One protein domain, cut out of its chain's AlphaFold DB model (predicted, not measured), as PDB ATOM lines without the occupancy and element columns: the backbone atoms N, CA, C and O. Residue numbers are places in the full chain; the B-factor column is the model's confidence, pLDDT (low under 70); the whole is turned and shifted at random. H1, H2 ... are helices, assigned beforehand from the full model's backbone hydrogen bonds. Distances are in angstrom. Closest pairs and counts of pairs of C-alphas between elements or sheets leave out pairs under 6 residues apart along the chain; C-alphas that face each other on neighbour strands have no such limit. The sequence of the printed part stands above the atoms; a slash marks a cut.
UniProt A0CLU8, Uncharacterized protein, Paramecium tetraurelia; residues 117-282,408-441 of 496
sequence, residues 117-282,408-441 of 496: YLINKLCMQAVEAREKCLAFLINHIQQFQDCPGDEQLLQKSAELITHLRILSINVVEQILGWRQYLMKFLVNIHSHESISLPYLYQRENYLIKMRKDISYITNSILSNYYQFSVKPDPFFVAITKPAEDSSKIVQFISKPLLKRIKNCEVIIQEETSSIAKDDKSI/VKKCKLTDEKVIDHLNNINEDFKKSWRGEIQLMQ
ATOM      1  N   TYR A 117     183.712 112.331 157.033       67.81
ATOM      2  CA  TYR A 117     184.713 113.386 156.829       67.81
ATOM      3  C   TYR A 117     185.449 113.206 155.499       67.81
ATOM      4  O   TYR A 117     185.589 114.168 154.753       67.81
ATOM      5  N   LEU A 118     185.894 111.991 155.158       66.00
ATOM      6  CA  LEU A 118     186.651 111.756 153.926       66.00
ATOM      7  C   LEU A 118     185.791 111.885 152.655       66.00
ATOM      8  O   LEU A 118     186.255 112.478 151.684       66.00
ATOM      9  N   ILE A 119     184.547 111.393 152.646       69.44
ATOM     10  CA  ILE A 119     183.643 111.547 151.491       69.44
ATOM     11  C   ILE A 119     183.125 112.986 151.378       69.44
ATOM     12  O   ILE A 119     183.128 113.548 150.285       69.44
ATOM     13  N   ASN A 120     182.743 113.618 152.487       74.12
ATOM     14  CA  ASN A 120     182.342 115.023 152.529       74.12
ATOM     15  C   ASN A 120     183.502 115.925 152.081       74.12
ATOM     16  O   ASN A 120     183.313 116.801 151.247       74.12
ATOM     17  N   LYS A 121     184.741 115.639 152.501       78.31
ATOM     18  CA  LYS A 121     185.941 116.330 152.004       78.31
ATOM     19  C   LYS A 121     186.129 116.170 150.495       78.31
ATOM     20  O   LYS A 121     186.442 117.163 149.848       78.31
ATOM     21  N   LEU A 122     185.880 114.991 149.919       79.38
ATOM     22  CA  LEU A 122     185.878 114.813 148.459       79.38
ATOM     23  C   LEU A 122     184.754 115.615 147.772       79.38
ATOM     24  O   LEU A 122     184.989 116.198 146.713       79.38
ATOM     25  N   CYS A 123     183.566 115.707 148.380       86.00
ATOM     26  CA  CYS A 123     182.457 116.530 147.879       86.00
ATOM     27  C   CYS A 123     182.792 118.029 147.935       86.00
ATOM     28  O   CYS A 123     182.662 118.722 146.928       86.00
ATOM     29  N   MET A 124     183.286 118.521 149.075       85.62
ATOM     30  CA  MET A 124     183.741 119.901 149.261       85.62
ATOM     31  C   MET A 124     184.888 120.249 148.308       85.62
ATOM     32  O   MET A 124     184.826 121.285 147.661       85.62
ATOM     33  N   GLN A 125     185.879 119.369 148.130       87.25
ATOM     34  CA  GLN A 125     186.970 119.578 147.169       87.25
ATOM     35  C   GLN A 125     186.470 119.641 145.719       87.25
ATOM     36  O   GLN A 125     186.932 120.491 144.957       87.25
ATOM     37  N   ALA A 126     185.513 118.791 145.330       89.19
ATOM     38  CA  ALA A 126     184.901 118.852 144.003       89.19
ATOM     39  C   ALA A 126     184.115 120.162 143.796       89.19
ATOM     40  O   ALA A 126     184.255 120.804 142.753       89.19
ATOM     41  N   VAL A 127     183.331 120.573 144.799       93.62
ATOM     42  CA  VAL A 127     182.547 121.819 144.799       93.62
ATOM     43  C   VAL A 127     183.464 123.036 144.726       93.62
ATOM     44  O   VAL A 127     183.309 123.860 143.832       93.62
ATOM     45  N   GLU A 128     184.473 123.126 145.593       91.38
ATOM     46  CA  GLU A 128     185.461 124.206 145.577       91.38
ATOM     47  C   GLU A 128     186.198 124.304 144.240       91.38
ATOM     48  O   GLU A 128     186.399 125.409 143.740       91.38
ATOM     49  N   ALA A 129     186.611 123.176 143.654       91.81
ATOM     50  CA  ALA A 129     187.270 123.174 142.352       91.81
ATOM     51  C   ALA A 129     186.329 123.699 141.252       91.81
ATOM     52  O   ALA A 129     186.759 124.486 140.406       91.81
ATOM     53  N   ARG A 130     185.038 123.331 141.296       96.31
ATOM     54  CA  ARG A 130     184.021 123.863 140.381       96.31
ATOM     55  C   ARG A 130     183.802 125.366 140.575       96.31
ATOM     56  O   ARG A 130     183.845 126.090 139.586       96.31
ATOM     57  N   GLU A 131     183.604 125.841 141.806       95.88
ATOM     58  CA  GLU A 131     183.410 127.274 142.096       95.88
ATOM     59  C   GLU A 131     184.633 128.108 141.679       95.88
ATOM     60  O   GLU A 131     184.474 129.159 141.061       95.88
ATOM     61  N   LYS A 132     185.858 127.617 141.924       94.19
ATOM     62  CA  LYS A 132     187.100 128.269 141.466       94.19
ATOM     63  C   LYS A 132     187.154 128.345 139.936       94.19
ATOM     64  O   LYS A 132     187.412 129.414 139.391       94.19
ATOM     65  N   CYS A 133     186.847 127.253 139.229       95.56
ATOM     66  CA  CYS A 133     186.798 127.238 137.761       95.56
ATOM     67  C   CYS A 133     185.701 128.156 137.187       95.56
ATOM     68  O   CYS A 133     185.915 128.798 136.160       95.56
ATOM     69  N   LEU A 134     184.544 128.235 137.850       95.88
ATOM     70  CA  LEU A 134     183.448 129.139 137.496       95.88
ATOM     71  C   LEU A 134     183.865 130.608 137.667       95.88
ATOM     72  O   LEU A 134     183.677 131.397 136.746       95.88
ATOM     73  N   ALA A 135     184.489 130.958 138.794       95.19
ATOM     74  CA  ALA A 135     185.004 132.303 139.043       95.19
ATOM     75  C   ALA A 135     186.101 132.703 138.038       95.19
ATOM     76  O   ALA A 135     186.074 133.817 137.518       95.19
ATOM     77  N   PHE A 136     187.020 131.791 137.692       94.62
ATOM     78  CA  PHE A 136     188.007 132.047 136.637       94.62
ATOM     79  C   PHE A 136     187.348 132.290 135.273       94.62
ATOM     80  O   PHE A 136     187.740 133.230 134.590       94.62
ATOM     81  N   LEU A 137     186.327 131.512 134.892       95.12
ATOM     82  CA  LEU A 137     185.584 131.742 133.647       95.12
ATOM     83  C   LEU A 137     184.826 133.080 133.659       95.12
ATOM     84  O   LEU A 137     184.839 133.780 132.654       95.12
ATOM     85  N   ILE A 138     184.219 133.475 134.781       95.31
ATOM     86  CA  ILE A 138     183.531 134.772 134.920       95.31
ATOM     87  C   ILE A 138     184.514 135.944 134.763       95.31
ATOM     88  O   ILE A 138     184.246 136.868 133.999       95.31
ATOM     89  N   ASN A 139     185.677 135.882 135.415       93.69
ATOM     90  CA  ASN A 139     186.704 136.923 135.302       93.69
ATOM     91  C   ASN A 139     187.331 136.960 133.893       93.69
ATOM     92  O   ASN A 139     187.636 138.030 133.373       93.69
ATOM     93  N   HIS A 140     187.490 135.798 133.251       93.12
ATOM     94  CA  HIS A 140     187.968 135.686 131.868       93.12
ATOM     95  C   HIS A 140     186.959 136.256 130.858       93.12
ATOM     96  O   HIS A 140     187.343 136.924 129.902       93.12
ATOM     97  N   ILE A 141     185.660 136.049 131.093       94.38
ATOM     98  CA  ILE A 141     184.575 136.642 130.299       94.38
ATOM     99  C   ILE A 141     184.633 138.173 130.338       94.38
ATOM    100  O   ILE A 141     184.437 138.792 129.298       94.38
ATOM    101  N   GLN A 142     184.938 138.773 131.493       92.50
ATOM    102  CA  GLN A 142     185.081 140.229 131.627       92.50
ATOM    103  C   GLN A 142     186.255 140.748 130.784       92.50
ATOM    104  O   GLN A 142     186.064 141.630 129.956       92.50
ATOM    105  N   GLN A 143     187.430 140.115 130.875       90.50
ATOM    106  CA  GLN A 143     188.591 140.458 130.032       90.50
ATOM    107  C   GLN A 143     188.296 140.315 128.526       90.50
ATOM    108  O   GLN A 143     188.800 141.080 127.707       90.50
ATOM    109  N   PHE A 144     187.448 139.355 128.146       90.06
ATOM    110  CA  PHE A 144     187.027 139.161 126.758       90.06
ATOM    111  C   PHE A 144     185.928 140.141 126.295       90.06
ATOM    112  O   PHE A 144     185.699 140.262 125.094       90.06
ATOM    113  N   GLN A 145     185.272 140.869 127.208       90.31
ATOM    114  CA  GLN A 145     184.403 142.002 126.855       90.31
ATOM    115  C   GLN A 145     185.216 143.245 126.471       90.31
ATOM    116  O   GLN A 145     184.790 143.973 125.577       90.31
ATOM    117  N   ASP A 146     186.385 143.449 127.086       88.38
ATOM    118  CA  ASP A 146     187.301 144.551 126.753       88.38
ATOM    119  C   ASP A 146     188.049 144.310 125.424       88.38
ATOM    120  O   ASP A 146     188.321 145.254 124.680       88.38
ATOM    121  N   CYS A 147     188.338 143.043 125.096       87.81
ATOM    122  CA  CYS A 147     189.048 142.617 123.878       87.81
ATOM    123  C   CYS A 147     188.204 141.661 122.996       87.81
ATOM    124  O   CYS A 147     188.559 140.485 122.833       87.81
ATOM    125  N   PRO A 148     187.082 142.124 122.411       83.38
ATOM    126  CA  PRO A 148     186.205 141.285 121.600       83.38
ATOM    127  C   PRO A 148     186.892 140.831 120.303       83.38
ATOM    128  O   PRO A 148     187.467 141.631 119.570       83.38
ATOM    129  N   GLY A 149     186.786 139.537 119.988       80.25
ATOM    130  CA  GLY A 149     187.367 138.941 118.775       80.25
ATOM    131  C   GLY A 149     188.761 138.329 118.942       80.25
ATOM    132  O   GLY A 149     189.217 137.647 118.027       80.25
ATOM    133  N   ASP A 150     189.410 138.488 120.099       88.31
ATOM    134  CA  ASP A 150     190.673 137.811 120.413       88.31
ATOM    135  C   ASP A 150     190.510 136.274 120.386       88.31
ATOM    136  O   ASP A 150     189.772 135.674 121.177       88.31
ATOM    137  N   GLU A 151     191.212 135.613 119.461       88.38
ATOM    138  CA  GLU A 151     191.127 134.161 119.288       88.38
ATOM    139  C   GLU A 151     191.733 133.364 120.452       88.38
ATOM    140  O   GLU A 151     191.290 132.239 120.709       88.38
ATOM    141  N   GLN A 152     192.716 133.919 121.167       89.06
ATOM    142  CA  GLN A 152     193.337 133.280 122.327       89.06
ATOM    143  C   GLN A 152     192.388 133.329 123.526       89.06
ATOM    144  O   GLN A 152     192.159 132.299 124.164       89.06
ATOM    145  N   LEU A 153     191.760 134.480 123.789       89.19
ATOM    146  CA  LEU A 153     190.734 134.614 124.830       89.19
ATOM    147  C   LEU A 153     189.493 133.758 124.518       89.19
ATOM    148  O   LEU A 153     188.920 133.146 125.428       89.19
ATOM    149  N   LEU A 154     189.111 133.625 123.245       91.25
ATOM    150  CA  LEU A 154     188.029 132.733 122.822       91.25
ATOM    151  C   LEU A 154     188.390 131.245 122.996       91.25
ATOM    152  O   LEU A 154     187.606 130.481 123.565       91.25
ATOM    153  N   GLN A 155     189.588 130.825 122.578       88.38
ATOM    154  CA  GLN A 155     190.082 129.456 122.795       88.38
ATOM    155  C   GLN A 155     190.192 129.137 124.293       88.38
ATOM    156  O   GLN A 155     189.823 128.044 124.727       88.38
ATOM    157  N   LYS A 156     190.625 130.106 125.106       89.56
ATOM    158  CA  LYS A 156     190.717 129.964 126.561       89.56
ATOM    159  C   LYS A 156     189.348 129.828 127.229       89.56
ATOM    160  O   LYS A 156     189.179 129.017 128.140       89.56
ATOM    161  N   SER A 157     188.342 130.534 126.714       92.88
ATOM    162  CA  SER A 157     186.942 130.342 127.112       92.88
ATOM    163  C   SER A 157     186.461 128.918 126.798       92.88
ATOM    164  O   SER A 157     185.781 128.300 127.621       92.88
ATOM    165  N   ALA A 158     186.864 128.349 125.654       90.75
ATOM    166  CA  ALA A 158     186.540 126.969 125.290       90.75
ATOM    167  C   ALA A 158     187.165 125.932 126.248       90.75
ATOM    168  O   ALA A 158     186.486 124.966 126.628       90.75
ATOM    169  N   GLU A 159     188.417 126.151 126.680       88.75
ATOM    170  CA  GLU A 159     189.082 125.329 127.705       88.75
ATOM    171  C   GLU A 159     188.295 125.378 129.017       88.75
ATOM    172  O   GLU A 159     187.894 124.342 129.548       88.75
ATOM    173  N   LEU A 160     188.032 126.584 129.529       92.38
ATOM    174  CA  LEU A 160     187.394 126.799 130.827       92.38
ATOM    175  C   LEU A 160     185.955 126.261 130.877       92.38
ATOM    176  O   LEU A 160     185.577 125.657 131.880       92.38
ATOM    177  N   ILE A 161     185.179 126.368 129.792       94.88
ATOM    178  CA  ILE A 161     183.867 125.702 129.679       94.88
ATOM    179  C   ILE A 161     184.016 124.171 129.735       94.88
ATOM    180  O   ILE A 161     183.233 123.491 130.404       94.88
ATOM    181  N   THR A 162     185.035 123.614 129.074       90.94
ATOM    182  CA  THR A 162     185.299 122.165 129.084       90.94
ATOM    183  C   THR A 162     185.721 121.680 130.472       90.94
ATOM    184  O   THR A 162     185.215 120.661 130.945       90.94
ATOM    185  N   HIS A 163     186.568 122.432 131.172       89.44
ATOM    186  CA  HIS A 163     186.944 122.162 132.559       89.44
ATOM    187  C   HIS A 163     185.742 122.258 133.511       89.44
ATOM    188  O   HIS A 163     185.503 121.337 134.296       89.44
ATOM    189  N   LEU A 164     184.929 123.312 133.394       95.38
ATOM    190  CA  LEU A 164     183.731 123.520 134.211       95.38
ATOM    191  C   LEU A 164     182.704 122.391 134.015       95.38
ATOM    192  O   LEU A 164     182.146 121.899 134.994       95.38
ATOM    193  N   ARG A 165     182.524 121.904 132.781       95.06
ATOM    194  CA  ARG A 165     181.720 120.711 132.451       95.06
ATOM    195  C   ARG A 165     182.217 119.453 133.178       95.06
ATOM    196  O   ARG A 165     181.408 118.735 133.763       95.06
ATOM    197  N   ILE A 166     183.527 119.192 133.177       92.00
ATOM    198  CA  ILE A 166     184.131 118.030 133.861       92.00
ATOM    199  C   ILE A 166     183.953 118.134 135.381       92.00
ATOM    200  O   ILE A 166     183.609 117.149 136.040       92.00
ATOM    201  N   LEU A 167     184.136 119.331 135.939       94.19
ATOM    202  CA  LEU A 167     183.977 119.594 137.368       94.19
ATOM    203  C   LEU A 167     182.506 119.508 137.808       94.19
ATOM    204  O   LEU A 167     182.232 118.900 138.841       94.19
ATOM    205  N   SER A 168     181.554 119.990 136.999       97.31
ATOM    206  CA  SER A 168     180.114 119.749 137.194       97.31
ATOM    207  C   SER A 168     179.788 118.253 137.283       97.31
ATOM    208  O   SER A 168     179.069 117.849 138.195       97.31
ATOM    209  N   ILE A 169     180.330 117.413 136.393       95.00
ATOM    210  CA  ILE A 169     180.113 115.952 136.438       95.00
ATOM    211  C   ILE A 169     180.695 115.363 137.727       95.00
ATOM    212  O   ILE A 169     179.992 114.648 138.441       95.00
ATOM    213  N   ASN A 170     181.945 115.706 138.060       93.25
ATOM    214  CA  ASN A 170     182.604 115.218 139.273       93.25
ATOM    215  C   ASN A 170     181.806 115.571 140.540       93.25
ATOM    216  O   ASN A 170     181.625 114.708 141.391       93.25
ATOM    217  N   VAL A 171     181.278 116.797 140.659       95.69
ATOM    218  CA  VAL A 171     180.454 117.184 141.818       95.69
ATOM    219  C   VAL A 171     179.203 116.316 141.944       95.69
ATOM    220  O   VAL A 171     178.930 115.814 143.033       95.69
ATOM    221  N   VAL A 172     178.460 116.092 140.854       95.50
ATOM    222  CA  VAL A 172     177.253 115.247 140.900       95.50
ATOM    223  C   VAL A 172     177.610 113.796 141.238       95.50
ATOM    224  O   VAL A 172     176.914 113.169 142.036       95.50
ATOM    225  N   GLU A 173     178.715 113.273 140.698       92.00
ATOM    226  CA  GLU A 173     179.221 111.932 141.020       92.00
ATOM    227  C   GLU A 173     179.658 111.812 142.500       92.00
ATOM    228  O   GLU A 173     179.308 110.820 143.146       92.00
ATOM    229  N   GLN A 174     180.333 112.817 143.084       87.44
ATOM    230  CA  GLN A 174     180.683 112.813 144.516       87.44
ATOM    231  C   GLN A 174     179.439 112.932 145.415       87.44
ATOM    232  O   GLN A 174     179.295 112.144 146.349       87.44
ATOM    233  N   ILE A 175     178.509 113.852 145.119       89.75
ATOM    234  CA  ILE A 175     177.264 114.031 145.894       89.75
ATOM    235  C   ILE A 175     176.398 112.762 145.840       89.75
ATOM    236  O   ILE A 175     175.838 112.352 146.859       89.75
ATOM    237  N   LEU A 176     176.323 112.088 144.687       88.19
ATOM    238  CA  LEU A 176     175.659 110.787 144.581       88.19
ATOM    239  C   LEU A 176     176.378 109.718 145.420       88.19
ATOM    240  O   LEU A 176     175.715 108.952 146.117       88.19
ATOM    241  N   GLY A 177     177.713 109.674 145.389       82.94
ATOM    242  CA  GLY A 177     178.513 108.762 146.213       82.94
ATOM    243  C   GLY A 177     178.292 108.970 147.716       82.94
ATOM    244  O   GLY A 177     178.089 107.999 148.446       82.94
ATOM    245  N   TRP A 178     178.238 110.228 148.160       83.50
ATOM    246  CA  TRP A 178     177.885 110.632 149.524       83.50
ATOM    247  C   TRP A 178     176.475 110.179 149.913       83.50
ATOM    248  O   TRP A 178     176.320 109.489 150.922       83.50
ATOM    249  N   ARG A 179     175.465 110.436 149.071       81.62
ATOM    250  CA  ARG A 179     174.091 109.942 149.282       81.62
ATOM    251  C   ARG A 179     174.028 108.427 149.386       81.62
ATOM    252  O   ARG A 179     173.415 107.910 150.310       81.62
ATOM    253  N   GLN A 180     174.664 107.703 148.467       78.44
ATOM    254  CA  GLN A 180     174.680 106.239 148.478       78.44
ATOM    255  C   GLN A 180     175.434 105.666 149.684       78.44
ATOM    256  O   GLN A 180     175.099 104.572 150.139       78.44
ATOM    257  N   TYR A 181     176.445 106.370 150.199       74.00
ATOM    258  CA  TYR A 181     177.133 105.979 151.426       74.00
ATOM    259  C   TYR A 181     176.248 106.201 152.658       74.00
ATOM    260  O   TYR A 181     176.019 105.253 153.410       74.00
ATOM    261  N   LEU A 182     175.674 107.401 152.813       71.75
ATOM    262  CA  LEU A 182     174.734 107.688 153.897       71.75
ATOM    263  C   LEU A 182     173.530 106.741 153.854       71.75
ATOM    264  O   LEU A 182     173.205 106.146 154.872       71.75
ATOM    265  N   MET A 183     172.923 106.493 152.691       70.81
ATOM    266  CA  MET A 183     171.800 105.553 152.578       70.81
ATOM    267  C   MET A 183     172.158 104.130 153.025       70.81
ATOM    268  O   MET A 183     171.325 103.488 153.648       70.81
ATOM    269  N   LYS A 184     173.381 103.626 152.802       67.38
ATOM    270  CA  LYS A 184     173.785 102.306 153.340       67.38
ATOM    271  C   LYS A 184     173.834 102.297 154.866       67.38
ATOM    272  O   LYS A 184     173.416 101.324 155.485       67.38
ATOM    273  N   PHE A 185     174.299 103.385 155.475       62.09
ATOM    274  CA  PHE A 185     174.262 103.539 156.926       62.09
ATOM    275  C   PHE A 185     172.813 103.650 157.441       62.09
ATOM    276  O   PHE A 185     172.428 102.942 158.371       62.09
ATOM    277  N   LEU A 186     171.984 104.469 156.785       60.16
ATOM    278  CA  LEU A 186     170.622 104.794 157.213       60.16
ATOM    279  C   LEU A 186     169.574 103.716 156.911       60.16
ATOM    280  O   LEU A 186     168.616 103.616 157.666       60.16
ATOM    281  N   VAL A 187     169.739 102.874 155.888       56.09
ATOM    282  CA  VAL A 187     168.787 101.787 155.567       56.09
ATOM    283  C   VAL A 187     168.752 100.703 156.653       56.09
ATOM    284  O   VAL A 187     167.719 100.068 156.848       56.09
ATOM    285  N   ASN A 188     169.832 100.538 157.426       51.22
ATOM    286  CA  ASN A 188     169.790  99.710 158.637       51.22
ATOM    287  C   ASN A 188     168.859 100.324 159.708       51.22
ATOM    288  O   ASN A 188     168.192  99.591 160.428       51.22
ATOM    289  N   ILE A 189     168.778 101.660 159.780       50.88
ATOM    290  CA  ILE A 189     167.960 102.419 160.745       50.88
ATOM    291  C   ILE A 189     166.501 102.559 160.264       50.88
ATOM    292  O   ILE A 189     165.565 102.516 161.065       50.88
ATOM    293  N   HIS A 190     166.293 102.726 158.954       48.00
ATOM    294  CA  HIS A 190     165.013 103.065 158.330       48.00
ATOM    295  C   HIS A 190     164.722 102.179 157.118       48.00
ATOM    296  O   HIS A 190     165.311 102.329 156.051       48.00
ATOM    297  N   SER A 191     163.772 101.255 157.283       47.53
ATOM    298  CA  SER A 191     163.576 100.138 156.356       47.53
ATOM    299  C   SER A 191     162.748 100.444 155.100       47.53
ATOM    300  O   SER A 191     162.778  99.630 154.175       47.53
ATOM    301  N   HIS A 192     161.994 101.555 155.040       45.34
ATOM    302  CA  HIS A 192     160.959 101.751 154.004       45.34
ATOM    303  C   HIS A 192     160.847 103.141 153.346       45.34
ATOM    304  O   HIS A 192     160.076 103.263 152.398       45.34
ATOM    305  N   GLU A 193     161.601 104.165 153.763       50.59
ATOM    306  CA  GLU A 193     161.497 105.512 153.171       50.59
ATOM    307  C   GLU A 193     162.801 105.963 152.499       50.59
ATOM    308  O   GLU A 193     163.874 105.973 153.101       50.59
ATOM    309  N   SER A 194     162.707 106.362 151.227       53.09
ATOM    310  CA  SER A 194     163.830 106.880 150.441       53.09
ATOM    311  C   SER A 194     164.075 108.359 150.757       53.09
ATOM    312  O   SER A 194     163.588 109.242 150.047       53.09
ATOM    313  N   ILE A 195     164.807 108.634 151.838       58.44
ATOM    314  CA  ILE A 195     165.081 110.003 152.295       58.44
ATOM    315  C   ILE A 195     165.937 110.750 151.255       58.44
ATOM    316  O   ILE A 195     167.117 110.454 151.051       58.44
ATOM    317  N   SER A 196     165.344 111.756 150.608       67.94
ATOM    318  CA  SER A 196     166.016 112.630 149.640       67.94
ATOM    319  C   SER A 196     166.888 113.658 150.370       67.94
ATOM    320  O   SER A 196     166.417 114.733 150.717       67.94
ATOM    321  N   LEU A 197     168.157 113.328 150.625       75.75
ATOM    322  CA  LEU A 197     169.090 114.183 151.376       75.75
ATOM    323  C   LEU A 197     169.709 115.293 150.502       75.75
ATOM    324  O   LEU A 197     170.616 114.985 149.717       75.75
ATOM    325  N   PRO A 198     169.299 116.575 150.614       83.56
ATOM    326  CA  PRO A 198     169.929 117.666 149.870       83.56
ATOM    327  C   PRO A 198     171.386 117.840 150.315       83.56
ATOM    328  O   PRO A 198     171.685 117.768 151.503       83.56
ATOM    329  N   TYR A 199     172.303 118.085 149.377       86.69
ATOM    330  CA  TYR A 199     173.675 118.461 149.731       86.69
ATOM    331  C   TYR A 199     173.767 119.986 149.813       86.69
ATOM    332  O   TYR A 199     173.697 120.672 148.787       86.69
ATOM    333  N   LEU A 200     173.882 120.520 151.033       85.75
ATOM    334  CA  LEU A 200     173.956 121.962 151.257       85.75
ATOM    335  C   LEU A 200     175.402 122.472 151.220       85.75
ATOM    336  O   LEU A 200     176.260 122.010 151.972       85.75
ATOM    337  N   TYR A 201     175.635 123.499 150.409       86.44
ATOM    338  CA  TYR A 201     176.867 124.285 150.379       86.44
ATOM    339  C   TYR A 201     176.498 125.765 150.497       86.44
ATOM    340  O   TYR A 201     175.594 126.231 149.809       86.44
ATOM    341  N   GLN A 202     177.141 126.495 151.414       85.62
ATOM    342  CA  GLN A 202     176.798 127.895 151.730       85.62
ATOM    343  C   GLN A 202     175.288 128.120 151.998       85.62
ATOM    344  O   GLN A 202     174.740 129.175 151.699       85.62
ATOM    345  N   ARG A 203     174.622 127.119 152.601       82.94
ATOM    346  CA  ARG A 203     173.169 127.049 152.886       82.94
ATOM    347  C   ARG A 203     172.238 126.895 151.669       82.94
ATOM    348  O   ARG A 203     171.034 126.782 151.873       82.94
ATOM    349  N   GLU A 204     172.751 126.787 150.441       88.44
ATOM    350  CA  GLU A 204     171.952 126.426 149.258       88.44
ATOM    351  C   GLU A 204     172.134 124.944 148.877       88.44
ATOM    352  O   GLU A 204     173.209 124.366 149.046       88.44
ATOM    353  N   ASN A 205     171.086 124.316 148.331       91.38
ATOM    354  CA  ASN A 205     171.187 122.995 147.710       91.38
ATOM    355  C   ASN A 205     172.048 123.080 146.441       91.38
ATOM    356  O   ASN A 205     171.633 123.657 145.431       91.38
ATOM    357  N   TYR A 206     173.244 122.494 146.481       94.38
ATOM    358  CA  TYR A 206     174.253 122.749 145.456       94.38
ATOM    359  C   TYR A 206     173.850 122.248 144.060       94.38
ATOM    360  O   TYR A 206     174.118 122.917 143.064       94.38
ATOM    361  N   LEU A 207     173.131 121.123 143.969       94.56
ATOM    362  CA  LEU A 207     172.631 120.601 142.689       94.56
ATOM    363  C   LEU A 207     171.632 121.562 142.018       94.56
ATOM    364  O   LEU A 207     171.525 121.590 140.793       94.56
ATOM    365  N   ILE A 208     170.932 122.379 142.814       93.38
ATOM    366  CA  ILE A 208     170.032 123.432 142.332       93.38
ATOM    367  C   ILE A 208     170.814 124.711 142.006       93.38
ATOM    368  O   ILE A 208     170.579 125.293 140.943       93.38
ATOM    369  N   LYS A 209     171.791 125.104 142.841       94.94
ATOM    370  CA  LYS A 209     172.722 126.219 142.562       94.94
ATOM    371  C   LYS A 209     173.387 126.066 141.192       94.94
ATOM    372  O   LYS A 209     173.346 126.991 140.382       94.94
ATOM    373  N   MET A 210     173.878 124.862 140.877       95.19
ATOM    374  CA  MET A 210     174.498 124.535 139.585       95.19
ATOM    375  C   MET A 210     173.633 124.916 138.372       95.19
ATOM    376  O   MET A 210     174.179 125.291 137.335       95.19
ATOM    377  N   ARG A 211     172.296 124.850 138.488       93.62
ATOM    378  CA  ARG A 211     171.355 125.239 137.419       93.62
ATOM    379  C   ARG A 211     171.279 126.757 137.215       93.62
ATOM    380  O   ARG A 211     170.956 127.192 136.113       93.62
ATOM    381  N   LYS A 212     171.535 127.543 138.265       92.00
ATOM    382  CA  LYS A 212     171.479 129.015 138.274       92.00
ATOM    383  C   LYS A 212     172.801 129.636 137.822       92.00
ATOM    384  O   LYS A 212     172.783 130.585 137.041       92.00
ATOM    385  N   ASP A 213     173.922 129.066 138.271       92.19
ATOM    386  CA  ASP A 213     175.293 129.552 138.025       92.19
ATOM    387  C   ASP A 213     175.583 129.898 136.558       92.19
ATOM    388  O   ASP A 213     176.275 130.868 136.261       92.19
ATOM    389  N   ILE A 214     175.058 129.096 135.627       91.50
ATOM    390  CA  ILE A 214     175.344 129.251 134.197       91.50
ATOM    391  C   ILE A 214     174.705 130.494 133.562       91.50
ATOM    392  O   ILE A 214     175.125 130.887 132.478       91.50
ATOM    393  N   SER A 215     173.716 131.118 134.212       91.94
ATOM    394  CA  SER A 215     172.914 132.208 133.629       91.94
ATOM    395  C   SER A 215     173.732 133.450 133.261       91.94
ATOM    396  O   SER A 215     173.452 134.096 132.255       91.94
ATOM    397  N   TYR A 216     174.790 133.757 134.018       92.06
ATOM    398  CA  TYR A 216     175.733 134.816 133.651       92.06
ATOM    399  C   TYR A 216     176.504 134.465 132.369       92.06
ATOM    400  O   TYR A 216     176.650 135.301 131.482       92.06
ATOM    401  N   ILE A 217     176.953 133.211 132.236       94.31
ATOM    402  CA  ILE A 217     177.730 132.741 131.080       94.31
ATOM    403  C   ILE A 217     176.861 132.737 129.816       94.31
ATOM    404  O   ILE A 217     177.307 133.233 128.781       94.31
ATOM    405  N   THR A 218     175.618 132.246 129.896       93.44
ATOM    406  CA  THR A 218     174.700 132.213 128.742       93.44
ATOM    407  C   THR A 218     174.318 133.600 128.238       93.44
ATOM    408  O   THR A 218     174.038 133.750 127.055       93.44
ATOM    409  N   ASN A 219     174.344 134.602 129.120       93.31
ATOM    410  CA  ASN A 219     173.974 135.984 128.818       93.31
ATOM    411  C   ASN A 219     175.207 136.884 128.582       93.31
ATOM    412  O   ASN A 219     175.077 138.103 128.493       93.31
ATOM    413  N   SER A 220     176.408 136.297 128.513       94.81
ATOM    414  CA  SER A 220     177.673 137.011 128.298       94.81
ATOM    415  C   SER A 220     178.013 137.180 126.814       94.81
ATOM    416  O   SER A 220     177.351 136.617 125.939       94.81
ATOM    417  N   ILE A 221     179.122 137.871 126.523       94.88
ATOM    418  CA  ILE A 221     179.683 137.996 125.165       94.88
ATOM    419  C   ILE A 221     179.970 136.639 124.492       94.88
ATOM    420  O   ILE A 221     179.971 136.547 123.267       94.88
ATOM    421  N   LEU A 222     180.123 135.552 125.260       95.00
ATOM    422  CA  LEU A 222     180.283 134.205 124.703       95.00
ATOM    423  C   LEU A 222     179.054 133.724 123.911       95.00
ATOM    424  O   LEU A 222     179.200 132.856 123.053       95.00
ATOM    425  N   SER A 223     177.866 134.301 124.128       94.50
ATOM    426  CA  SER A 223     176.659 134.010 123.329       94.50
ATOM    427  C   SER A 223     176.784 134.435 121.856       94.50
ATOM    428  O   SER A 223     176.162 133.840 120.969       94.50
ATOM    429  N   ASN A 224     177.677 135.384 121.552       93.81
ATOM    430  CA  ASN A 224     178.024 135.725 120.172       93.81
ATOM    431  C   ASN A 224     178.712 134.547 119.461       93.81
ATOM    432  O   ASN A 224     178.510 134.365 118.264       93.81
ATOM    433  N   TYR A 225     179.437 133.699 120.201       94.12
ATOM    434  CA  TYR A 225     180.261 132.612 119.663       94.12
ATOM    435  C   TYR A 225     179.673 131.206 119.865       94.12
ATOM    436  O   TYR A 225     180.058 130.294 119.137       94.12
ATOM    437  N   TYR A 226     178.756 131.002 120.818       95.38
ATOM    438  CA  TYR A 226     178.224 129.680 121.174       95.38
ATOM    439  C   TYR A 226     176.692 129.646 121.286       95.38
ATOM    440  O   TYR A 226     176.082 130.504 121.921       95.38
ATOM    441  N   GLN A 227     176.074 128.584 120.754       95.19
ATOM    442  CA  GLN A 227     174.633 128.321 120.872       95.19
ATOM    443  C   GLN A 227     174.290 127.742 122.259       95.19
ATOM    444  O   GLN A 227     174.227 126.525 122.454       95.19
ATOM    445  N   PHE A 228     174.116 128.611 123.256       95.81
ATOM    446  CA  PHE A 228     173.731 128.199 124.609       95.81
ATOM    447  C   PHE A 228     172.277 127.697 124.699       95.81
ATOM    448  O   PHE A 228     171.437 127.948 123.839       95.81
ATOM    449  N   SER A 229     171.974 126.958 125.769       93.69
ATOM    450  CA  SER A 229     170.633 126.428 126.026       93.69
ATOM    451  C   SER A 229     169.714 127.481 126.648       93.69
ATOM    452  O   SER A 229     170.051 128.066 127.673       93.69
ATOM    453  N   VAL A 230     168.494 127.617 126.116       90.50
ATOM    454  CA  VAL A 230     167.402 128.403 126.734       90.50
ATOM    455  C   VAL A 230     166.932 127.789 128.068       90.50
ATOM    456  O   VAL A 230     166.375 128.473 128.922       90.50
ATOM    457  N   LYS A 231     167.150 126.482 128.273       91.62
ATOM    458  CA  LYS A 231     166.854 125.770 129.532       91.62
ATOM    459  C   LYS A 231     168.136 125.578 130.356       91.62
ATOM    460  O   LYS A 231     169.175 125.346 129.744       91.62
ATOM    461  N   PRO A 232     168.085 125.558 131.702       92.00
ATOM    462  CA  PRO A 232     169.274 125.365 132.535       92.00
ATOM    463  C   PRO A 232     170.101 124.120 132.168       92.00
ATOM    464  O   PRO A 232     169.633 122.995 132.349       92.00
ATOM    465  N   ASP A 233     171.326 124.349 131.685       94.81
ATOM    466  CA  ASP A 233     172.271 123.367 131.131       94.81
ATOM    467  C   ASP A 233     173.630 123.452 131.872       94.81
ATOM    468  O   ASP A 233     174.572 124.083 131.388       94.81
ATOM    469  N   PRO A 234     173.756 122.849 133.073       95.38
ATOM    470  CA  PRO A 234     174.956 122.943 133.918       95.38
ATOM    471  C   PRO A 234     176.196 122.202 133.375       95.38
ATOM    472  O   PRO A 234     177.236 122.171 134.047       95.38
ATOM    473  N   PHE A 235     176.095 121.599 132.184       96.75
ATOM    474  CA  PHE A 235     177.161 120.850 131.508       96.75
ATOM    475  C   PHE A 235     177.513 121.418 130.123       96.75
ATOM    476  O   PHE A 235     178.440 120.916 129.483       96.75
ATOM    477  N   PHE A 236     176.812 122.457 129.659       95.69
ATOM    478  CA  PHE A 236     176.970 123.060 128.333       95.69
ATOM    479  C   PHE A 236     176.908 122.008 127.208       95.69
ATOM    480  O   PHE A 236     177.877 121.803 126.472       95.69
ATOM    481  N   VAL A 237     175.775 121.309 127.106       94.56
ATOM    482  CA  VAL A 237     175.464 120.321 126.055       94.56
ATOM    483  C   VAL A 237     174.878 120.985 124.804       94.56
ATOM    484  O   VAL A 237     175.003 120.449 123.703       94.56
ATOM    485  N   ALA A 238     174.226 122.146 124.926       93.31
ATOM    486  CA  ALA A 238     173.687 122.850 123.756       93.31
ATOM    487  C   ALA A 238     174.783 123.262 122.758       93.31
ATOM    488  O   ALA A 238     174.633 123.005 121.565       93.31
ATOM    489  N   ILE A 239     175.926 123.745 123.258       93.06
ATOM    490  CA  ILE A 239     177.071 124.198 122.447       93.06
ATOM    491  C   ILE A 239     177.814 123.058 121.719       93.06
ATOM    492  O   ILE A 239     178.864 123.287 121.126       93.06
ATOM    493  N   THR A 240     177.312 121.818 121.797       89.56
ATOM    494  CA  THR A 240     177.873 120.630 121.123       89.56
ATOM    495  C   THR A 240     176.948 120.055 120.055       89.56
ATOM    496  O   THR A 240     177.168 118.948 119.560       89.56
ATOM    497  N   LYS A 241     175.866 120.767 119.751       88.44
ATOM    498  CA  LYS A 241     174.951 120.482 118.646       88.44
ATOM    499  C   LYS A 241     175.275 121.450 117.502       88.44
ATOM    500  O   LYS A 241     175.810 122.523 117.781       88.44
ATOM    501  N   PRO A 242     174.935 121.119 116.245       85.81
ATOM    502  CA  PRO A 242     174.850 122.128 115.196       85.81
ATOM    503  C   PRO A 242     173.963 123.280 115.677       85.81
ATOM    504  O   PRO A 242     172.891 123.041 116.241       85.81
ATOM    505  N   ALA A 243     174.444 124.506 115.505       84.06
ATOM    506  CA  ALA A 243     173.679 125.707 115.790       84.06
ATOM    507  C   ALA A 243     172.741 126.038 114.619       84.06
ATOM    508  O   ALA A 243     172.898 125.517 113.518       84.06
ATOM    509  N   GLU A 244     171.769 126.913 114.870       86.50
ATOM    510  CA  GLU A 244     170.905 127.488 113.826       86.50
ATOM    511  C   GLU A 244     171.647 128.567 113.011       86.50
ATOM    512  O   GLU A 244     171.333 128.797 111.851       86.50
ATOM    513  N   ASP A 245     172.661 129.183 113.622       86.31
ATOM    514  CA  ASP A 245     173.601 130.142 113.041       86.31
ATOM    515  C   ASP A 245     174.941 129.424 112.779       86.31
ATOM    516  O   ASP A 245     175.605 128.977 113.721       86.31
ATOM    517  N   SER A 246     175.339 129.294 111.508       85.81
ATOM    518  CA  SER A 246     176.551 128.568 111.088       85.81
ATOM    519  C   SER A 246     177.861 129.237 111.529       85.81
ATOM    520  O   SER A 246     178.910 128.583 111.539       85.81
ATOM    521  N   SER A 247     177.822 130.500 111.976       86.75
ATOM    522  CA  SER A 247     178.987 131.192 112.539       86.75
ATOM    523  C   SER A 247     179.361 130.712 113.950       86.75
ATOM    524  O   SER A 247     180.504 130.911 114.381       86.75
ATOM    525  N   LYS A 248     178.436 130.055 114.672       91.56
ATOM    526  CA  LYS A 248     178.669 129.567 116.040       91.56
ATOM    527  C   LYS A 248     179.648 128.393 116.077       91.56
ATOM    528  O   LYS A 248     179.601 127.464 115.272       91.56
ATOM    529  N   ILE A 249     180.482 128.378 117.111       89.31
ATOM    530  CA  ILE A 249     181.426 127.298 117.387       89.31
ATOM    531  C   ILE A 249     180.697 126.113 118.023       89.31
ATOM    532  O   ILE A 249     180.060 126.240 119.071       89.31
ATOM    533  N   VAL A 250     180.888 124.928 117.440       90.12
ATOM    534  CA  VAL A 250     180.426 123.652 118.002       90.12
ATOM    535  C   VAL A 250     181.583 122.962 118.731       90.12
ATOM    536  O   VAL A 250     182.579 122.581 118.112       90.12
ATOM    537  N   GLN A 251     181.461 122.764 120.046       89.50
ATOM    538  CA  GLN A 251     182.412 121.963 120.827       89.50
ATOM    539  C   GLN A 251     182.122 120.462 120.685       89.50
ATOM    540  O   GLN A 251     180.976 120.031 120.756       89.50
ATOM    541  N   PHE A 252     183.157 119.631 120.572       87.62
ATOM    542  CA  PHE A 252     182.994 118.174 120.590       87.62
ATOM    543  C   PHE A 252     182.863 117.617 122.022       87.62
ATOM    544  O   PHE A 252     183.603 118.010 122.921       87.62
ATOM    545  N   ILE A 253     181.976 116.633 122.215       86.56
ATOM    546  CA  ILE A 253     181.913 115.772 123.409       86.56
ATOM    547  C   ILE A 253     181.938 114.303 122.966       86.56
ATOM    548  O   ILE A 253     181.211 113.896 122.059       86.56
ATOM    549  N   SER A 254     182.733 113.478 123.653       86.50
ATOM    550  CA  SER A 254     182.793 112.037 123.400       86.50
ATOM    551  C   SER A 254     181.500 111.319 123.832       86.50
ATOM    552  O   SER A 254     180.853 111.679 124.819       86.50
ATOM    553  N   LYS A 255     181.114 110.252 123.116       85.94
ATOM    554  CA  LYS A 255     179.898 109.469 123.432       85.94
ATOM    555  C   LYS A 255     179.864 108.932 124.885       85.94
ATOM    556  O   LYS A 255     178.783 108.976 125.477       85.94
ATOM    557  N   PRO A 256     180.980 108.465 125.490       86.75
ATOM    558  CA  PRO A 256     181.019 108.097 126.909       86.75
ATOM    559  C   PRO A 256     180.742 109.276 127.853       86.75
ATOM    560  O   PRO A 256     179.907 109.155 128.753       86.75
ATOM    561  N   LEU A 257     181.356 110.437 127.603       86.44
ATOM    562  CA  LEU A 257     181.168 111.633 128.424       86.44
ATOM    563  C   LEU A 257     179.724 112.153 128.344       86.44
ATOM    564  O   LEU A 257     179.122 112.450 129.374       86.44
ATOM    565  N   LEU A 258     179.118 112.149 127.151       90.94
ATOM    566  CA  LEU A 258     177.700 112.484 126.970       90.94
ATOM    567  C   LEU A 258     176.762 111.528 127.731       90.94
ATOM    568  O   LEU A 258     175.702 111.945 128.194       90.94
ATOM    569  N   LYS A 259     177.139 110.251 127.895       92.19
ATOM    570  CA  LYS A 259     176.380 109.297 128.720       92.19
ATOM    571  C   LYS A 259     176.491 109.629 130.215       92.19
ATOM    572  O   LYS A 259     175.482 109.554 130.909       92.19
ATOM    573  N   ARG A 260     177.676 110.020 130.703       94.19
ATOM    574  CA  ARG A 260     177.864 110.474 132.098       94.19
ATOM    575  C   ARG A 260     177.056 111.740 132.377       94.19
ATOM    576  O   ARG A 260     176.295 111.753 133.337       94.19
ATOM    577  N   ILE A 261     177.119 112.728 131.480       96.25
ATOM    578  CA  ILE A 261     176.308 113.953 131.555       96.25
ATOM    579  C   ILE A 261     174.818 113.620 131.694       96.25
ATOM    580  O   ILE A 261     174.200 114.074 132.648       96.25
ATOM    581  N   LYS A 262     174.264 112.756 130.834       95.94
ATOM    582  CA  LYS A 262     172.844 112.357 130.909       95.94
ATOM    583  C   LYS A 262     172.448 111.718 132.241       95.94
ATOM    584  O   LYS A 262     171.351 111.970 132.731       95.94
ATOM    585  N   ASN A 263     173.330 110.931 132.855       94.44
ATOM    586  CA  ASN A 263     173.082 110.397 134.196       94.44
ATOM    587  C   ASN A 263     173.047 111.527 135.248       94.44
ATOM    588  O   ASN A 263     172.188 111.529 136.126       94.44
ATOM    589  N   CYS A 264     173.954 112.503 135.149       96.44
ATOM    590  CA  CYS A 264     174.005 113.656 136.051       96.44
ATOM    591  C   CYS A 264     172.824 114.630 135.855       96.44
ATOM    592  O   CYS A 264     172.319 115.176 136.836       96.44
ATOM    593  N   GLU A 265     172.344 114.812 134.620       95.31
ATOM    594  CA  GLU A 265     171.127 115.574 134.295       95.31
ATOM    595  C   GLU A 265     169.891 114.983 134.987       95.31
ATOM    596  O   GLU A 265     169.103 115.733 135.564       95.31
ATOM    597  N   VAL A 266     169.745 113.650 134.988       94.38
ATOM    598  CA  VAL A 266     168.652 112.958 135.697       94.38
ATOM    599  C   VAL A 266     168.707 113.244 137.197       94.38
ATOM    600  O   VAL A 266     167.705 113.683 137.749       94.38
ATOM    601  N   ILE A 267     169.872 113.111 137.839       92.62
ATOM    602  CA  ILE A 267     170.036 113.348 139.289       92.62
ATOM    603  C   ILE A 267     169.679 114.799 139.670       92.62
ATOM    604  O   ILE A 267     168.979 115.035 140.653       92.62
ATOM    605  N   ILE A 268     170.108 115.786 138.874       94.31
ATOM    606  CA  ILE A 268     169.752 117.202 139.085       94.31
ATOM    607  C   ILE A 268     168.245 117.441 138.865       94.31
ATOM    608  O   ILE A 268     167.625 118.254 139.563       94.31
ATOM    609  N   GLN A 269     167.629 116.746 137.907       91.94
ATOM    610  CA  GLN A 269     166.201 116.876 137.623       91.94
ATOM    611  C   GLN A 269     165.326 116.179 138.677       91.94
ATOM    612  O   GLN A 269     164.272 116.719 139.024       91.94
ATOM    613  N   GLU A 270     165.764 115.048 139.229       89.88
ATOM    614  CA  GLU A 270     165.160 114.389 140.393       89.88
ATOM    615  C   GLU A 270     165.183 115.325 141.606       89.88
ATOM    616  O   GLU A 270     164.125 115.594 142.171       89.88
ATOM    617  N   GLU A 271     166.336 115.930 141.916       89.56
ATOM    618  CA  GLU A 271     166.480 116.907 143.006       89.56
ATOM    619  C   GLU A 271     165.473 118.059 142.898       89.56
ATOM    620  O   GLU A 271     164.753 118.389 143.841       89.56
ATOM    621  N   THR A 272     165.392 118.639 141.697       87.50
ATOM    622  CA  THR A 272     164.481 119.750 141.384       87.50
ATOM    623  C   THR A 272     163.015 119.323 141.532       87.50
ATOM    624  O   THR A 272     162.152 120.135 141.862       87.50
ATOM    625  N   SER A 273     162.726 118.039 141.303       86.38
ATOM    626  CA  SER A 273     161.383 117.462 141.380       86.38
ATOM    627  C   SER A 273     160.988 117.009 142.791       86.38
ATOM    628  O   SER A 273     159.797 116.805 143.023       86.38
ATOM    629  N   SER A 274     161.937 116.838 143.718       79.19
ATOM    630  CA  SER A 274     161.654 116.585 145.141       79.19
ATOM    631  C   SER A 274     161.171 117.859 145.833       79.19
ATOM    632  O   SER A 274     160.043 117.885 146.319       79.19
ATOM    633  N   ILE A 275     161.940 118.949 145.740       76.19
ATOM    634  CA  ILE A 275     161.609 120.249 146.360       76.19
ATOM    635  C   ILE A 275     160.204 120.721 145.938       76.19
ATOM    636  O   ILE A 275     159.363 121.048 146.770       76.19
ATOM    637  N   ALA A 276     159.891 120.620 144.640       69.19
ATOM    638  CA  ALA A 276     158.590 120.999 144.082       69.19
ATOM    639  C   ALA A 276     157.401 120.091 144.491       69.19
ATOM    640  O   ALA A 276     156.263 120.353 144.076       69.19
ATOM    641  N   LYS A 277     157.635 119.014 145.258       65.81
ATOM    642  CA  LYS A 277     156.602 118.229 145.963       65.81
ATOM    643  C   LYS A 277     156.478 118.678 147.415       65.81
ATOM    644  O   LYS A 277     155.354 118.816 147.893       65.81
ATOM    645  N   ASP A 278     157.602 118.935 148.078       59.12
ATOM    646  CA  ASP A 278     157.650 119.337 149.484       59.12
ATOM    647  C   ASP A 278     156.906 120.667 149.689       59.12
ATOM    648  O   ASP A 278     155.987 120.728 150.510       59.12
ATOM    649  N   ASP A 279     157.155 121.665 148.831       57.47
ATOM    650  CA  ASP A 279     156.420 122.944 148.800       57.47
ATOM    651  C   ASP A 279     154.894 122.745 148.691       57.47
ATOM    652  O   ASP A 279     154.096 123.396 149.373       57.47
ATOM    653  N   LYS A 280     154.461 121.794 147.850       51.06
ATOM    654  CA  LYS A 280     153.037 121.477 147.643       51.06
ATOM    655  C   LYS A 280     152.440 120.714 148.822       51.06
ATOM    656  O   LYS A 280     151.250 120.864 149.093       51.06
ATOM    657  N   SER A 281     153.238 119.916 149.530       52.59
ATOM    658  CA  SER A 281     152.798 119.224 150.745       52.59
ATOM    659  C   SER A 281     152.483 120.224 151.863       52.59
ATOM    660  O   SER A 281     151.426 120.124 152.486       52.59
ATOM    661  N   ILE A 282     153.325 121.253 152.020       47.06
ATOM    662  CA  ILE A 282     153.135 122.356 152.973       47.06
ATOM    663  C   ILE A 282     151.871 123.148 152.615       47.06
ATOM    664  O   ILE A 282     151.007 123.354 153.469       47.06
ATOM    665  N   VAL A 408     183.975 123.970 113.581       41.03
ATOM    666  CA  VAL A 408     184.328 123.058 114.683       41.03
ATOM    667  C   VAL A 408     185.732 123.388 115.220       41.03
ATOM    668  O   VAL A 408     186.709 122.687 114.943       41.03
ATOM    669  N   LYS A 409     185.859 124.459 116.018       42.50
ATOM    670  CA  LYS A 409     187.112 124.749 116.737       42.50
ATOM    671  C   LYS A 409     187.388 123.661 117.782       42.50
ATOM    672  O   LYS A 409     186.759 123.605 118.839       42.50
ATOM    673  N   LYS A 410     188.365 122.795 117.487       41.25
ATOM    674  CA  LYS A 410     188.881 121.782 118.421       41.25
ATOM    675  C   LYS A 410     189.683 122.475 119.532       41.25
ATOM    676  O   LYS A 410     190.711 123.101 119.275       41.25
ATOM    677  N   CYS A 411     189.225 122.351 120.773       38.62
ATOM    678  CA  CYS A 411     189.916 122.918 121.927       38.62
ATOM    679  C   CYS A 411     191.094 122.019 122.351       38.62
ATOM    680  O   CYS A 411     190.914 120.815 122.548       38.62
ATOM    681  N   LYS A 412     192.296 122.595 122.490       38.12
ATOM    682  CA  LYS A 412     193.449 121.939 123.137       38.12
ATOM    683  C   LYS A 412     193.398 122.248 124.633       38.12
ATOM    684  O   LYS A 412     192.977 123.333 124.992       38.12
ATOM    685  N   LEU A 413     193.835 121.325 125.488       36.59
ATOM    686  CA  LEU A 413     193.904 121.530 126.941       36.59
ATOM    687  C   LEU A 413     195.329 121.973 127.306       36.59
ATOM    688  O   LEU A 413     196.211 121.119 127.397       36.59
ATOM    689  N   THR A 414     195.573 123.278 127.452       38.94
ATOM    690  CA  THR A 414     196.933 123.835 127.642       38.94
ATOM    691  C   THR A 414     197.188 124.466 129.017       38.94
ATOM    692  O   THR A 414     198.318 124.835 129.317       38.94
ATOM    693  N   ASP A 415     196.174 124.578 129.881       45.62
ATOM    694  CA  ASP A 415     196.315 125.207 131.202       45.62
ATOM    695  C   ASP A 415     197.025 124.318 132.240       45.62
ATOM    696  O   ASP A 415     196.414 123.411 132.807       45.62
ATOM    697  N   GLU A 416     198.281 124.628 132.568       45.56
ATOM    698  CA  GLU A 416     199.035 123.941 133.630       45.56
ATOM    699  C   GLU A 416     198.347 123.991 135.006       45.56
ATOM    700  O   GLU A 416     198.369 123.000 135.732       45.56
ATOM    701  N   LYS A 417     197.655 125.082 135.367       40.22
ATOM    702  CA  LYS A 417     196.976 125.212 136.674       40.22
ATOM    703  C   LYS A 417     195.715 124.356 136.754       40.22
ATOM    704  O   LYS A 417     195.334 123.924 137.849       40.22
ATOM    705  N   VAL A 418     195.060 124.101 135.619       40.84
ATOM    706  CA  VAL A 418     193.927 123.164 135.561       40.84
ATOM    707  C   VAL A 418     194.400 121.726 135.372       40.84
ATOM    708  O   VAL A 418     193.816 120.834 135.985       40.84
ATOM    709  N   ILE A 419     195.501 121.487 134.655       44.94
ATOM    710  CA  ILE A 419     196.222 120.206 134.685       44.94
ATOM    711  C   ILE A 419     196.605 119.869 136.133       44.94
ATOM    712  O   ILE A 419     196.353 118.748 136.564       44.94
ATOM    713  N   ASP A 420     197.064 120.834 136.933       44.81
ATOM    714  CA  ASP A 420     197.329 120.647 138.362       44.81
ATOM    715  C   ASP A 420     196.069 120.391 139.197       44.81
ATOM    716  O   ASP A 420     196.088 119.547 140.095       44.81
ATOM    717  N   HIS A 421     194.935 121.028 138.893       42.44
ATOM    718  CA  HIS A 421     193.668 120.676 139.549       42.44
ATOM    719  C   HIS A 421     193.212 119.256 139.184       42.44
ATOM    720  O   HIS A 421     192.848 118.494 140.078       42.44
ATOM    721  N   LEU A 422     193.308 118.853 137.911       41.53
ATOM    722  CA  LEU A 422     193.057 117.482 137.446       41.53
ATOM    723  C   LEU A 422     194.047 116.484 138.086       41.53
ATOM    724  O   LEU A 422     193.650 115.385 138.487       41.53
ATOM    725  N   ASN A 423     195.304 116.891 138.291       42.81
ATOM    726  CA  ASN A 423     196.337 116.152 139.023       42.81
ATOM    727  C   ASN A 423     196.073 116.061 140.535       42.81
ATOM    728  O   ASN A 423     196.691 115.224 141.193       42.81
ATOM    729  N   ASN A 424     195.128 116.826 141.081       42.69
ATOM    730  CA  ASN A 424     194.678 116.714 142.470       42.69
ATOM    731  C   ASN A 424     193.327 115.984 142.626       42.69
ATOM    732  O   ASN A 424     192.923 115.690 143.753       42.69
ATOM    733  N   ILE A 425     192.648 115.603 141.534       46.31
ATOM    734  CA  ILE A 425     191.464 114.730 141.614       46.31
ATOM    735  C   ILE A 425     191.892 113.286 141.955       46.31
ATOM    736  O   ILE A 425     192.971 112.820 141.576       46.31
ATOM    737  N   ASN A 426     191.026 112.573 142.683       44.22
ATOM    738  CA  ASN A 426     191.163 111.172 143.094       44.22
ATOM    739  C   ASN A 426     191.726 110.262 141.976       44.22
ATOM    740  O   ASN A 426     191.204 110.238 140.861       44.22
ATOM    741  N   GLU A 427     192.747 109.452 142.289       44.12
ATOM    742  CA  GLU A 427     193.378 108.522 141.339       44.12
ATOM    743  C   GLU A 427     192.418 107.511 140.699       44.12
ATOM    744  O   GLU A 427     192.678 107.072 139.584       44.12
ATOM    745  N   ASP A 428     191.298 107.153 141.329       38.56
ATOM    746  CA  ASP A 428     190.316 106.269 140.685       38.56
ATOM    747  C   ASP A 428     189.453 107.020 139.641       38.56
ATOM    748  O   ASP A 428     189.149 106.458 138.586       38.56
ATOM    749  N   PHE A 429     189.182 108.319 139.836       40.56
ATOM    750  CA  PHE A 429     188.615 109.191 138.791       40.56
ATOM    751  C   PHE A 429     189.643 109.415 137.676       40.56
ATOM    752  O   PHE A 429     189.324 109.224 136.503       40.56
ATOM    753  N   LYS A 430     190.909 109.703 138.020       42.66
ATOM    754  CA  LYS A 430     191.996 109.781 137.030       42.66
ATOM    755  C   LYS A 430     192.162 108.485 136.245       42.66
ATOM    756  O   LYS A 430     192.403 108.569 135.057       42.66
ATOM    757  N   LYS A 431     192.030 107.290 136.830       43.00
ATOM    758  CA  LYS A 431     192.090 106.027 136.060       43.00
ATOM    759  C   LYS A 431     190.948 105.917 135.052       43.00
ATOM    760  O   LYS A 431     191.207 105.529 133.917       43.00
ATOM    761  N   SER A 432     189.729 106.313 135.432       39.19
ATOM    762  CA  SER A 432     188.606 106.421 134.489       39.19
ATOM    763  C   SER A 432     188.912 107.412 133.359       39.19
ATOM    764  O   SER A 432     188.612 107.133 132.203       39.19
ATOM    765  N   TRP A 433     189.542 108.545 133.680       40.44
ATOM    766  CA  TRP A 433     189.827 109.619 132.728       40.44
ATOM    767  C   TRP A 433     191.124 109.459 131.928       40.44
ATOM    768  O   TRP A 433     191.186 109.978 130.825       40.44
ATOM    769  N   ARG A 434     192.145 108.727 132.394       43.41
ATOM    770  CA  ARG A 434     193.402 108.486 131.653       43.41
ATOM    771  C   ARG A 434     193.102 107.791 130.324       43.41
ATOM    772  O   ARG A 434     193.649 108.191 129.306       43.41
ATOM    773  N   GLY A 435     192.177 106.826 130.319       42.81
ATOM    774  CA  GLY A 435     191.696 106.191 129.090       42.81
ATOM    775  C   GLY A 435     190.946 107.152 128.161       42.81
ATOM    776  O   GLY A 435     191.165 107.117 126.957       42.81
ATOM    777  N   GLU A 436     190.103 108.041 128.697       44.88
ATOM    778  CA  GLU A 436     189.326 109.005 127.898       44.88
ATOM    779  C   GLU A 436     190.201 110.153 127.354       44.88
ATOM    780  O   GLU A 436     190.109 110.486 126.175       44.88
ATOM    781  N   ILE A 437     191.103 110.708 128.171       40.81
ATOM    782  CA  ILE A 437     192.090 111.730 127.788       40.81
ATOM    783  C   ILE A 437     193.063 111.158 126.762       40.81
ATOM    784  O   ILE A 437     193.277 111.783 125.727       40.81
ATOM    785  N   GLN A 438     193.596 109.953 126.988       42.66
ATOM    786  CA  GLN A 438     194.517 109.342 126.035       42.66
ATOM    787  C   GLN A 438     193.808 108.852 124.764       42.66
ATOM    788  O   GLN A 438     194.420 108.872 123.704       42.66
ATOM    789  N   LEU A 439     192.512 108.511 124.801       43.75
ATOM    790  CA  LEU A 439     191.720 108.337 123.576       43.75
ATOM    791  C   LEU A 439     191.565 109.656 122.811       43.75
ATOM    792  O   LEU A 439     191.777 109.663 121.604       43.75
ATOM    793  N   MET A 440     191.256 110.767 123.486       41.12
ATOM    794  CA  MET A 440     191.167 112.081 122.834       41.12
ATOM    795  C   MET A 440     192.521 112.530 122.257       41.12
ATOM    796  O   MET A 440     192.557 113.037 121.141       41.12
ATOM    797  N   GLN A 441     193.634 112.285 122.956       39.22
ATOM    798  CA  GLN A 441     194.993 112.575 122.475       39.22
ATOM    799  C   GLN A 441     195.430 111.639 121.335       39.22
ATOM    800  O   GLN A 441     196.003 112.098 120.353       39.22
TER     801      GLN A 441
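This is residues 117 to 282 and 408 to 441 of the 496 residues of an uncharacterized protein of Paramecium tetraurelia (UniProt A0CLU8). The longest helix, H2, lies side by side with H1 in a long antiparallel hairpin; H6 crosses H2 steeply, and its residues 276 to 282 stick out. H3, H4 and H5 line one side of the hairpin, and on the other side lie H7, close to H1 and H2, and H8, which follows it. The printed part has 200 residues with eight named helices, H1 to H8 in chain order, and no named strand: all helix. It is compact, with a radius of gyration of the C-alphas of 18.1 A and spans of 58 by 40 by 30 A.

H2, residues 151 to 187, is 53.5 A long. H1, residues 117 to 146, is 43.4 A long and begins at C-alpha 117 (184.713, 113.386, 156.829). H6, residues 255 to 282, is 41.9 A long. H3 is residues 206 to 213, H4 215 to 218, H5 221 to 224, H7 416 to 424 and H8 427 to 441, ending at C-alpha 441 (194.993, 112.575, 122.475).

H2 and H1 touch as a hairpin, a shallow tilt of 21 degrees, opposite ways; the closest C-alphas, of Leu 167 and Arg 130, are 5.2 A apart. H2 touches H6 at a steep tilt of 59 degrees, closest at C-alphas 172 and 264, 6.0 A. H6 touches H3 about perpendicular, 77 degrees, closest at C-alphas 268 and 207, 5.7 A. H1 touches H5, closest at C-alphas 145 and 221, 6.4 A, and only just touches H4, with 3 pairs of C-alphas within 8 A, closest at 138 and 217, 7.2 A. H7 is close to but not clearly touching H1, C-alphas 421 and 129 being 7.4 A apart. H8 is apart from H1 and H2. Every O i to N i+4 pair is within hydrogen-bond range in H1, H2 and H7, against 2 of 4 in H3, 21 of 24 in H6 and 9 of 11 in H8; H4 and H5 are too short for such a pair.

The C-alphas farthest apart, of Cys 147 and Ser 191, are 59.2 A apart. Residues 283 to 407 are not printed, and C-alphas 282 and 408 are 49.4 A apart across the cut. The links H2 to H3 and H5 to H6 are long. The pLDDT is under 70 in residues 117 to 119, 184 to 196, 276 to 282 and 408 to 441.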